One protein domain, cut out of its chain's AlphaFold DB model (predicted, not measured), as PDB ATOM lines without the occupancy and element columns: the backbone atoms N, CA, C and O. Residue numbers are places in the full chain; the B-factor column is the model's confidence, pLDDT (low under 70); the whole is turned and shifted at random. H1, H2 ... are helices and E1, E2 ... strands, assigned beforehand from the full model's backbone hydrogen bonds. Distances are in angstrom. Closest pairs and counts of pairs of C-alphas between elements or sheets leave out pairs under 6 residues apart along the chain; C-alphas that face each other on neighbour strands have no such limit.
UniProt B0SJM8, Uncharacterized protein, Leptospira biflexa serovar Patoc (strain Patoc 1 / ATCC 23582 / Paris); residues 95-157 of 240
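What this domain is: This is residues 95 to 157 of the 240 residues of an uncharacterized protein of Leptospira biflexa serovar Patoc (strain Patoc 1 / ATCC 23582 / Paris) (UniProt B0SJM8). The long hairpin E2 and E3, with short E1 beside E2, makes a narrow sheet; H1 turns off the end of E3 and rises from the sheet, and a tail with no named element, residues 143 to 157, follows. The 63 printed residues hold E1, E2, E3, H1 in that order: mixed class, the strands an antiparallel meander, each the neighbour of the one before. The whole is loose, radius of gyration of the C-alphas 15.2 A, spanning 41 by 38 by 16 A.

Where its parts are: Find C-alpha 100 at (22.018, -24.468, 27.340), where E1, residues 100 to 104, begins. Then come E2, residues 109 to 118, 27.2 A, and E3, residues 125 to 133, 25.8 A. H1, residues 134 to 142, 12.4 A, ends at (27.769, -29.640, 42.302).

How they stand to each other: Between E1 and E2, a hairpin, look for N 101 and O 111, 2.8 A; between E2 and E3, N 112 and O 130, 2.9 A. H1 stands up from the sheet at 46 degrees; its closest C-alphas with E2 are Ile 134 and Thr 109, 5.1 A. Its O i to N i+4 pairs are each within hydrogen-bond range.

The domain as a whole: The printed part has no cut and no long link. Residues 143 to 157 have pLDDT under 70.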
ATOM      1  N   PHE A  95      26.926 -32.826  31.580       74.38
ATOM      2  CA  PHE A  95      26.292 -31.685  30.951       74.38
ATOM      3  C   PHE A  95      27.276 -31.007  29.995       74.38
ATOM      4  O   PHE A  95      28.429 -30.752  30.351       74.38
ATOM      5  N   HIS A  96      26.835 -30.735  28.771       76.06
ATOM      6  CA  HIS A  96      27.606 -30.008  27.765       76.06
ATOM      7  C   HIS A  96      27.005 -28.618  27.543       76.06
ATOM      8  O   HIS A  96      25.785 -28.485  27.482       76.06
ATOM      9  N   ASN A  97      27.836 -27.591  27.340       78.88
ATOM     10  CA  ASN A  97      27.365 -26.207  27.168       78.88
ATOM     11  C   ASN A  97      26.342 -26.050  26.029       78.88
ATOM     12  O   ASN A  97      25.429 -25.242  26.146       78.88
ATOM     13  N   SER A  98      26.422 -26.870  24.973       82.56
ATOM     14  CA  SER A  98      25.430 -26.874  23.876       82.56
ATOM     15  C   SER A  98      24.018 -27.310  24.289       82.56
ATOM     16  O   SER A  98      23.090 -27.245  23.486       82.56
ATOM     17  N   GLN A  99      23.842 -27.804  25.515       87.31
ATOM     18  CA  GLN A  99      22.529 -28.083  26.081       87.31
ATOM     19  C   GLN A  99      21.860 -26.824  26.631       87.31
ATOM     20  O   GLN A  99      20.642 -26.834  26.771       87.31
ATOM     21  N   ILE A 100      22.599 -25.748  26.919       92.19
ATOM     22  CA  ILE A 100      22.018 -24.468  27.340       92.19
ATOM     23  C   ILE A 100      21.371 -23.813  26.122       92.19
ATOM     24  O   ILE A 100      22.015 -23.620  25.095       92.19
ATOM     25  N   GLN A 101      20.085 -23.491  26.236       93.94
ATOM     26  CA  GLN A 101      19.308 -22.855  25.173       93.94
ATOM     27  C   GLN A 101      19.123 -21.360  25.419       93.94
ATOM     28  O   GLN A 101      19.147 -20.580  24.472       93.94
ATOM     29  N   LYS A 102      18.935 -20.956  26.681       95.25
ATOM     30  CA  LYS A 102      18.774 -19.554  27.071       95.25
ATOM     31  C   LYS A 102      19.290 -19.336  28.490       95.25
ATOM     32  O   LYS A 102      19.118 -20.200  29.348       95.25
ATOM     33  N   VAL A 103      19.868 -18.163  28.731       94.88
ATOM     34  CA  VAL A 103      20.149 -17.639  30.071       94.88
ATOM     35  C   VAL A 103      19.459 -16.287  30.189       94.88
ATOM     36  O   VAL A 103      19.684 -15.409  29.357       94.88
ATOM     37  N   ASP A 104      18.591 -16.132  31.182       94.50
ATOM     38  CA  ASP A 104      17.895 -14.885  31.472       94.50
ATOM     39  C   ASP A 104      18.496 -14.253  32.729       94.50
ATOM     40  O   ASP A 104      18.249 -14.697  33.850       94.50
ATOM     41  N   SER A 105      19.324 -13.226  32.531       92.12
ATOM     42  CA  SER A 105      20.030 -12.558  33.634       92.12
ATOM     43  C   SER A 105      19.100 -11.697  34.492       92.12
ATOM     44  O   SER A 105      19.405 -11.454  35.655       92.12
ATOM     45  N   ASN A 106      17.953 -11.264  33.961       93.31
ATOM     46  CA  ASN A 106      17.006 -10.446  34.719       93.31
ATOM     47  C   ASN A 106      16.192 -11.319  35.672       93.31
ATOM     48  O   ASN A 106      16.019 -10.982  36.838       93.31
ATOM     49  N   GLN A 107      15.721 -12.465  35.179       92.88
ATOM     50  CA  GLN A 107      14.949 -13.415  35.982       92.88
ATOM     51  C   GLN A 107      15.831 -14.406  36.754       92.88
ATOM     52  O   GLN A 107      15.301 -15.214  37.510       92.88
ATOM     53  N   GLN A 108      17.155 -14.369  36.557       95.81
ATOM     54  CA  GLN A 108      18.115 -15.324  37.123       95.81
ATOM     55  C   GLN A 108      17.732 -16.785  36.825       95.81
ATOM     56  O   GLN A 108      17.864 -17.674  37.668       95.81
ATOM     57  N   THR A 109      17.262 -17.049  35.600       97.00
ATOM     58  CA  THR A 109      16.861 -18.390  35.151       97.00
ATOM     59  C   THR A 109      17.692 -18.879  33.972       97.00
ATOM     60  O   THR A 109      18.247 -18.109  33.185       97.00
ATOM     61  N   LEU A 110      17.780 -20.197  33.837       95.56
ATOM     62  CA  LEU A 110      18.461 -20.877  32.748       95.56
ATOM     63  C   LEU A 110      17.536 -21.939  32.151       95.56
ATOM     64  O   LEU A 110      16.925 -22.732  32.871       95.56
ATOM     65  N   THR A 111      17.453 -21.958  30.823       95.81
ATOM     66  CA  THR A 111      16.737 -22.970  30.046       95.81
ATOM     67  C   THR A 111      17.741 -23.899  29.388       95.81
ATOM     68  O   THR A 111      18.616 -23.452  28.641       95.81
ATOM     69  N   PHE A 112      17.599 -25.201  29.612       93.00
ATOM     70  CA  PHE A 112      18.448 -26.212  28.991       93.00
ATOM     71  C   PHE A 112      17.645 -27.374  28.418       93.00
ATOM     72  O   PHE A 112      16.596 -27.767  28.932       93.00
ATOM     73  N   ARG A 113      18.197 -27.962  27.359       91.38
ATOM     74  CA  ARG A 113      17.702 -29.166  26.712       91.38
ATOM     75  C   ARG A 113      18.279 -30.401  27.388       91.38
ATOM     76  O   ARG A 113      19.497 -30.583  27.473       91.38
ATOM     77  N   TYR A 114      17.407 -31.314  27.776       86.56
ATOM     78  CA  TYR A 114      17.780 -32.616  28.304       86.56
ATOM     79  C   TYR A 114      17.090 -33.730  27.524       86.56
ATOM     80  O   TYR A 114      16.101 -33.529  26.819       86.56
ATOM     81  N   LYS A 115      17.661 -34.925  27.622       84.38
ATOM     82  CA  LYS A 115      17.128 -36.127  26.994       84.38
ATOM     83  C   LYS A 115      15.958 -36.650  27.829       84.38
ATOM     84  O   LYS A 115      16.159 -37.017  28.984       84.38
ATOM     85  N   SER A 116      14.757 -36.672  27.259       83.25
ATOM     86  CA  SER A 116      13.531 -37.069  27.963       83.25
ATOM     87  C   SER A 116      13.240 -38.559  27.845       83.25
ATOM     88  O   SER A 116      12.824 -39.168  28.829       83.25
ATOM     89  N   ASN A 117      13.467 -39.151  26.669       79.00
ATOM     90  CA  ASN A 117      13.223 -40.570  26.427       79.00
ATOM     91  C   ASN A 117      14.218 -41.155  25.410       79.00
ATOM     92  O   ASN A 117      14.814 -40.434  24.604       79.00
ATOM     93  N   VAL A 118      14.378 -42.475  25.458       78.50
ATOM     94  CA  VAL A 118      14.922 -43.278  24.360       78.50
ATOM     95  C   VAL A 118      13.908 -44.344  24.035       78.50
ATOM     96  O   VAL A 118      13.571 -45.148  24.902       78.50
ATOM     97  N   GLU A 119      13.466 -44.390  22.793       81.31
ATOM     98  CA  GLU A 119      12.656 -45.507  22.346       81.31
ATOM     99  C   GLU A 119      13.511 -46.783  22.301       81.31
ATOM    100  O   GLU A 119      14.586 -46.819  21.703       81.31
ATOM    101  N   SER A 120      13.064 -47.846  22.970       70.25
ATOM    102  CA  SER A 120      13.873 -49.052  23.186       70.25
ATOM    103  C   SER A 120      14.182 -49.833  21.906       70.25
ATOM    104  O   SER A 120      15.193 -50.532  21.861       70.25
ATOM    105  N   ILE A 121      13.321 -49.727  20.889       74.50
ATOM    106  CA  ILE A 121      13.431 -50.484  19.634       74.50
ATOM    107  C   ILE A 121      14.252 -49.696  18.608       74.50
ATOM    108  O   ILE A 121      15.307 -50.154  18.176       74.50
ATOM    109  N   THR A 122      13.801 -48.493  18.261       78.31
ATOM    110  CA  THR A 122      14.424 -47.633  17.238       78.31
ATOM    111  C   THR A 122      15.686 -46.929  17.743       78.31
ATOM    112  O   THR A 122      16.513 -46.479  16.952       78.31
ATOM    113  N   LYS A 123      15.868 -46.852  19.072       77.12
ATOM    114  CA  LYS A 123      16.911 -46.068  19.758       77.12
ATOM    115  C   LYS A 123      16.819 -44.565  19.490       77.12
ATOM    116  O   LYS A 123      17.781 -43.837  19.770       77.12
ATOM    117  N   GLU A 124      15.675 -44.086  19.006       81.69
ATOM    118  CA  GLU A 124      15.425 -42.664  18.821       81.69
ATOM    119  C   GLU A 124      15.422 -41.929  20.160       81.69
ATOM    120  O   GLU A 124      14.934 -42.420  21.179       81.69
ATOM    121  N   LYS A 125      16.028 -40.739  20.168       83.50
ATOM    122  CA  LYS A 125      16.196 -39.919  21.370       83.50
ATOM    123  C   LYS A 125      15.251 -38.732  21.282       83.50
ATOM    124  O   LYS A 125      15.416 -37.897  20.396       83.50
ATOM    125  N   SER A 126      14.336 -38.613  22.237       87.00
ATOM    126  CA  SER A 126      13.528 -37.405  22.388       87.00
ATOM    127  C   SER A 126      14.158 -36.451  23.398       87.00
ATOM    128  O   SER A 126      14.843 -36.862  24.344       87.00
ATOM    129  N   TYR A 127      13.940 -35.158  23.170       89.56
ATOM    130  CA  TYR A 127      14.498 -34.089  23.983       89.56
ATOM    131  C   TYR A 127      13.398 -33.135  24.433       89.56
ATOM    132  O   TYR A 127      12.464 -32.856  23.685       89.56
ATOM    133  N   GLN A 128      13.549 -32.608  25.641       91.12
ATOM    134  CA  GLN A 128      12.685 -31.584  26.216       91.12
ATOM    135  C   GLN A 128      13.534 -30.455  26.795       91.12
ATOM    136  O   GLN A 128      14.724 -30.632  27.068       91.12
ATOM    137  N   SER A 129      12.906 -29.304  26.996       93.75
ATOM    138  CA  SER A 129      13.511 -28.134  27.625       93.75
ATOM    139  C   SER A 129      13.006 -27.984  29.054       93.75
ATOM    140  O   SER A 129      11.845 -28.272  29.341       93.75
ATOM    141  N   LEU A 130      13.877 -27.541  29.954       93.00
ATOM    142  CA  LEU A 130      13.521 -27.187  31.323       93.00
ATOM    143  C   LEU A 130      14.121 -25.827  31.654       93.00
ATOM    144  O   LEU A 130      15.311 -25.618  31.424       93.00
ATOM    145  N   THR A 131      13.298 -24.938  32.206       95.81
ATOM    146  CA  THR A 131      13.731 -23.654  32.766       95.81
ATOM    147  C   THR A 131      13.719 -23.750  34.283       95.81
ATOM    148  O   THR A 131      12.750 -24.248  34.854       95.81
ATOM    149  N   MET A 132      14.788 -23.295  34.929       95.62
ATOM    150  CA  MET A 132      14.893 -23.235  36.388       95.62
ATOM    151  C   MET A 132      15.820 -22.100  36.833       95.62
ATOM    152  O   MET A 132      16.570 -21.583  35.998       95.62
ATOM    153  N   PRO A 133      15.790 -21.712  38.117       97.06
ATOM    154  CA  PRO A 133      16.758 -20.782  38.686       97.06
ATOM    155  C   PRO A 133      18.211 -21.237  38.475       97.06
ATOM    156  O   PRO A 133      18.520 -22.434  38.490       97.06
ATOM    157  N   ILE A 134      19.109 -20.278  38.237       94.06
ATOM    158  CA  ILE A 134      20.528 -20.549  37.946       94.06
ATOM    159  C   ILE A 134      21.225 -21.207  39.142       94.06
ATOM    160  O   ILE A 134      22.012 -22.137  38.964       94.06
ATOM    161  N   ASP A 135      20.932 -20.759  40.356       93.25
ATOM    162  CA  ASP A 135      21.469 -21.309  41.600       93.25
ATOM    163  C   ASP A 135      21.039 -22.766  41.817       93.25
ATOM    164  O   ASP A 135      21.875 -23.617  42.127       93.25
ATOM    165  N   GLU A 136      19.771 -23.089  41.558       91.25
ATOM    166  CA  GLU A 136      19.262 -24.457  41.626       91.25
ATOM    167  C   GLU A 136      19.948 -25.360  40.590       91.25
ATOM    168  O   GLU A 136      20.338 -26.495  40.887       91.25
ATOM    169  N   PHE A 137      20.148 -24.849  39.372       89.88
ATOM    170  CA  PHE A 137      20.894 -25.557  38.338       89.88
ATOM    171  C   PHE A 137      22.340 -25.835  38.776       89.88
ATOM    172  O   PHE A 137      22.805 -26.973  38.677       89.88
ATOM    173  N   LEU A 138      23.043 -24.828  39.303       87.44
ATOM    174  CA  LEU A 138      24.416 -24.972  39.788       87.44
ATOM    175  C   LEU A 138      24.497 -25.960  40.954       87.44
ATOM    176  O   LEU A 138      25.345 -26.851  40.923       87.44
ATOM    177  N   ALA A 139      23.586 -25.887  41.925       85.12
ATOM    178  CA  ALA A 139      23.519 -26.828  43.041       85.12
ATOM    179  C   ALA A 139      23.363 -28.281  42.558       85.12
ATOM    180  O   ALA A 139      24.049 -29.181  43.043       85.12
ATOM    181  N   ARG A 140      22.527 -28.513  41.538       83.81
ATOM    182  CA  ARG A 140      22.380 -29.830  40.900       83.81
ATOM    183  C   ARG A 140      23.662 -30.280  40.190       83.81
ATOM    184  O   ARG A 140      23.945 -31.473  40.177       83.81
ATOM    185  N   MET A 141      24.446 -29.360  39.625       80.38
ATOM    186  CA  MET A 141      25.741 -29.680  39.009       80.38
ATOM    187  C   MET A 141      26.829 -30.010  40.042       80.38
ATOM    188  O   MET A 141      27.682 -30.855  39.770       80.38
ATOM    189  N   LEU A 142      26.786 -29.402  41.235       76.88
ATOM    190  CA  LEU A 142      27.769 -29.640  42.302       76.88
ATOM    191  C   LEU A 142      27.793 -31.098  42.783       76.88
ATOM    192  O   LEU A 142      28.862 -31.582  43.145       76.88
ATOM    193  N   PHE A 143      26.669 -31.824  42.721       69.31
ATOM    194  CA  PHE A 143      26.606 -33.260  43.054       69.31
ATOM    195  C   PHE A 143      27.583 -34.127  42.253       69.31
ATOM    196  O   PHE A 143      27.921 -35.231  42.675       69.31
ATOM    197  N   PHE A 144      28.012 -33.651  41.089       67.81
ATOM    198  CA  PHE A 144      28.908 -34.383  40.206       67.81
ATOM    199  C   PHE A 144      30.381 -34.031  40.398       67.81
ATOM    200  O   PHE A 144      31.243 -34.630  39.748       67.81
ATOM    201  N   LEU A 145      30.688 -33.059  41.257       69.94
ATOM    202  CA  LEU A 145      32.066 -32.751  41.593       69.94
ATOM    203  C   LEU A 145      32.621 -33.846  42.514       69.94
ATOM    204  O   LEU A 145      31.949 -34.250  43.463       69.94
ATOM    205  N   PRO A 146      33.842 -34.344  42.246       68.44
ATOM    206  CA  PRO A 146      34.483 -35.305  43.130       68.44
ATOM    207  C   PRO A 146      34.705 -34.682  44.513       68.44
ATOM    208  O   PRO A 146      34.878 -33.463  44.638       68.44
ATOM    209  N   ASN A 147      34.739 -35.514  45.557       65.31
ATOM    210  CA  ASN A 147      35.041 -35.022  46.897       65.31
ATOM    211  C   ASN A 147      36.449 -34.418  46.953       65.31
ATOM    212  O   ASN A 147      37.302 -34.627  46.088       65.31
ATOM    213  N   LYS A 148      36.733 -33.688  48.032       63.78
ATOM    214  CA  LYS A 148      38.067 -33.132  48.266       63.78
ATOM    215  C   LYS A 148      39.130 -34.243  48.197       63.78
ATOM    216  O   LYS A 148      39.059 -35.207  48.952       63.78
ATOM    217  N   HIS A 149      40.134 -34.054  47.336       62.75
ATOM    218  CA  HIS A 149      41.227 -34.998  47.033       62.75
ATOM    219  C   HIS A 149      40.863 -36.212  46.158       62.75
ATOM    220  O   HIS A 149      41.760 -36.968  45.783       62.75
ATOM    221  N   GLU A 150      39.603 -36.367  45.755       57.12
ATOM    222  CA  GLU A 150      39.219 -37.274  44.676       57.12
ATOM    223  C   GLU A 150      39.394 -36.564  43.327       57.12
ATOM    224  O   GLU A 150      39.183 -35.357  43.198       57.12
ATOM    225  N   LYS A 151      39.815 -37.305  42.300       55.50
ATOM    226  CA  LYS A 151      39.910 -36.788  40.931       55.50
ATOM    227  C   LYS A 151      38.941 -37.551  40.046       55.50
ATOM    228  O   LYS A 151      39.036 -38.771  39.943       55.50
ATOM    229  N   SER A 152      38.053 -36.832  39.368       55.12
ATOM    230  CA  SER A 152      37.294 -37.392  38.256       55.12
ATOM    231  C   SER A 152      38.227 -37.509  37.046       55.12
ATOM    232  O   SER A 152      38.676 -36.519  36.469       55.12
ATOM    233  N   VAL A 153      38.591 -38.738  36.683       51.81
ATOM    234  CA  VAL A 153      39.411 -39.004  35.495       51.81
ATOM    235  C   VAL A 153      38.473 -39.160  34.301       51.81
ATOM    236  O   VAL A 153      37.752 -40.147  34.190       51.81
ATOM    237  N   ARG A 154      38.459 -38.163  33.411       46.38
ATOM    238  CA  ARG A 154      37.569 -38.113  32.234       46.38
ATOM    239  C   ARG A 154      38.046 -38.967  31.052       46.38
ATOM    240  O   ARG A 154      37.304 -39.163  30.099       46.38
ATOM    241  N   TYR A 155      39.273 -39.481  31.102       43.59
ATOM    242  CA  TYR A 155      39.874 -40.266  30.025       43.59
ATOM    243  C   TYR A 155      40.392 -41.597  30.572       43.59
ATOM    244  O   TYR A 155      41.374 -41.626  31.308       43.59
ATOM    245  N   TYR A 156      39.754 -42.700  30.182       40.84
ATOM    246  CA  TYR A 156      40.302 -44.042  30.336       40.84
ATOM    247  C   TYR A 156      40.886 -44.383  28.969       40.84
ATOM    248  O   TYR A 156      40.192 -44.827  28.060       40.84
ATOM    249  N   GLY A 157      42.165 -44.096  28.800       35.31
ATOM    250  CA  GLY A 157      43.004 -44.895  27.927       35.31
ATOM    251  C   GLY A 157      43.886 -45.722  28.842       35.31
ATOM    252  O   GLY A 157      44.263 -45.250  29.919       35.31
TER     253      GLY A 157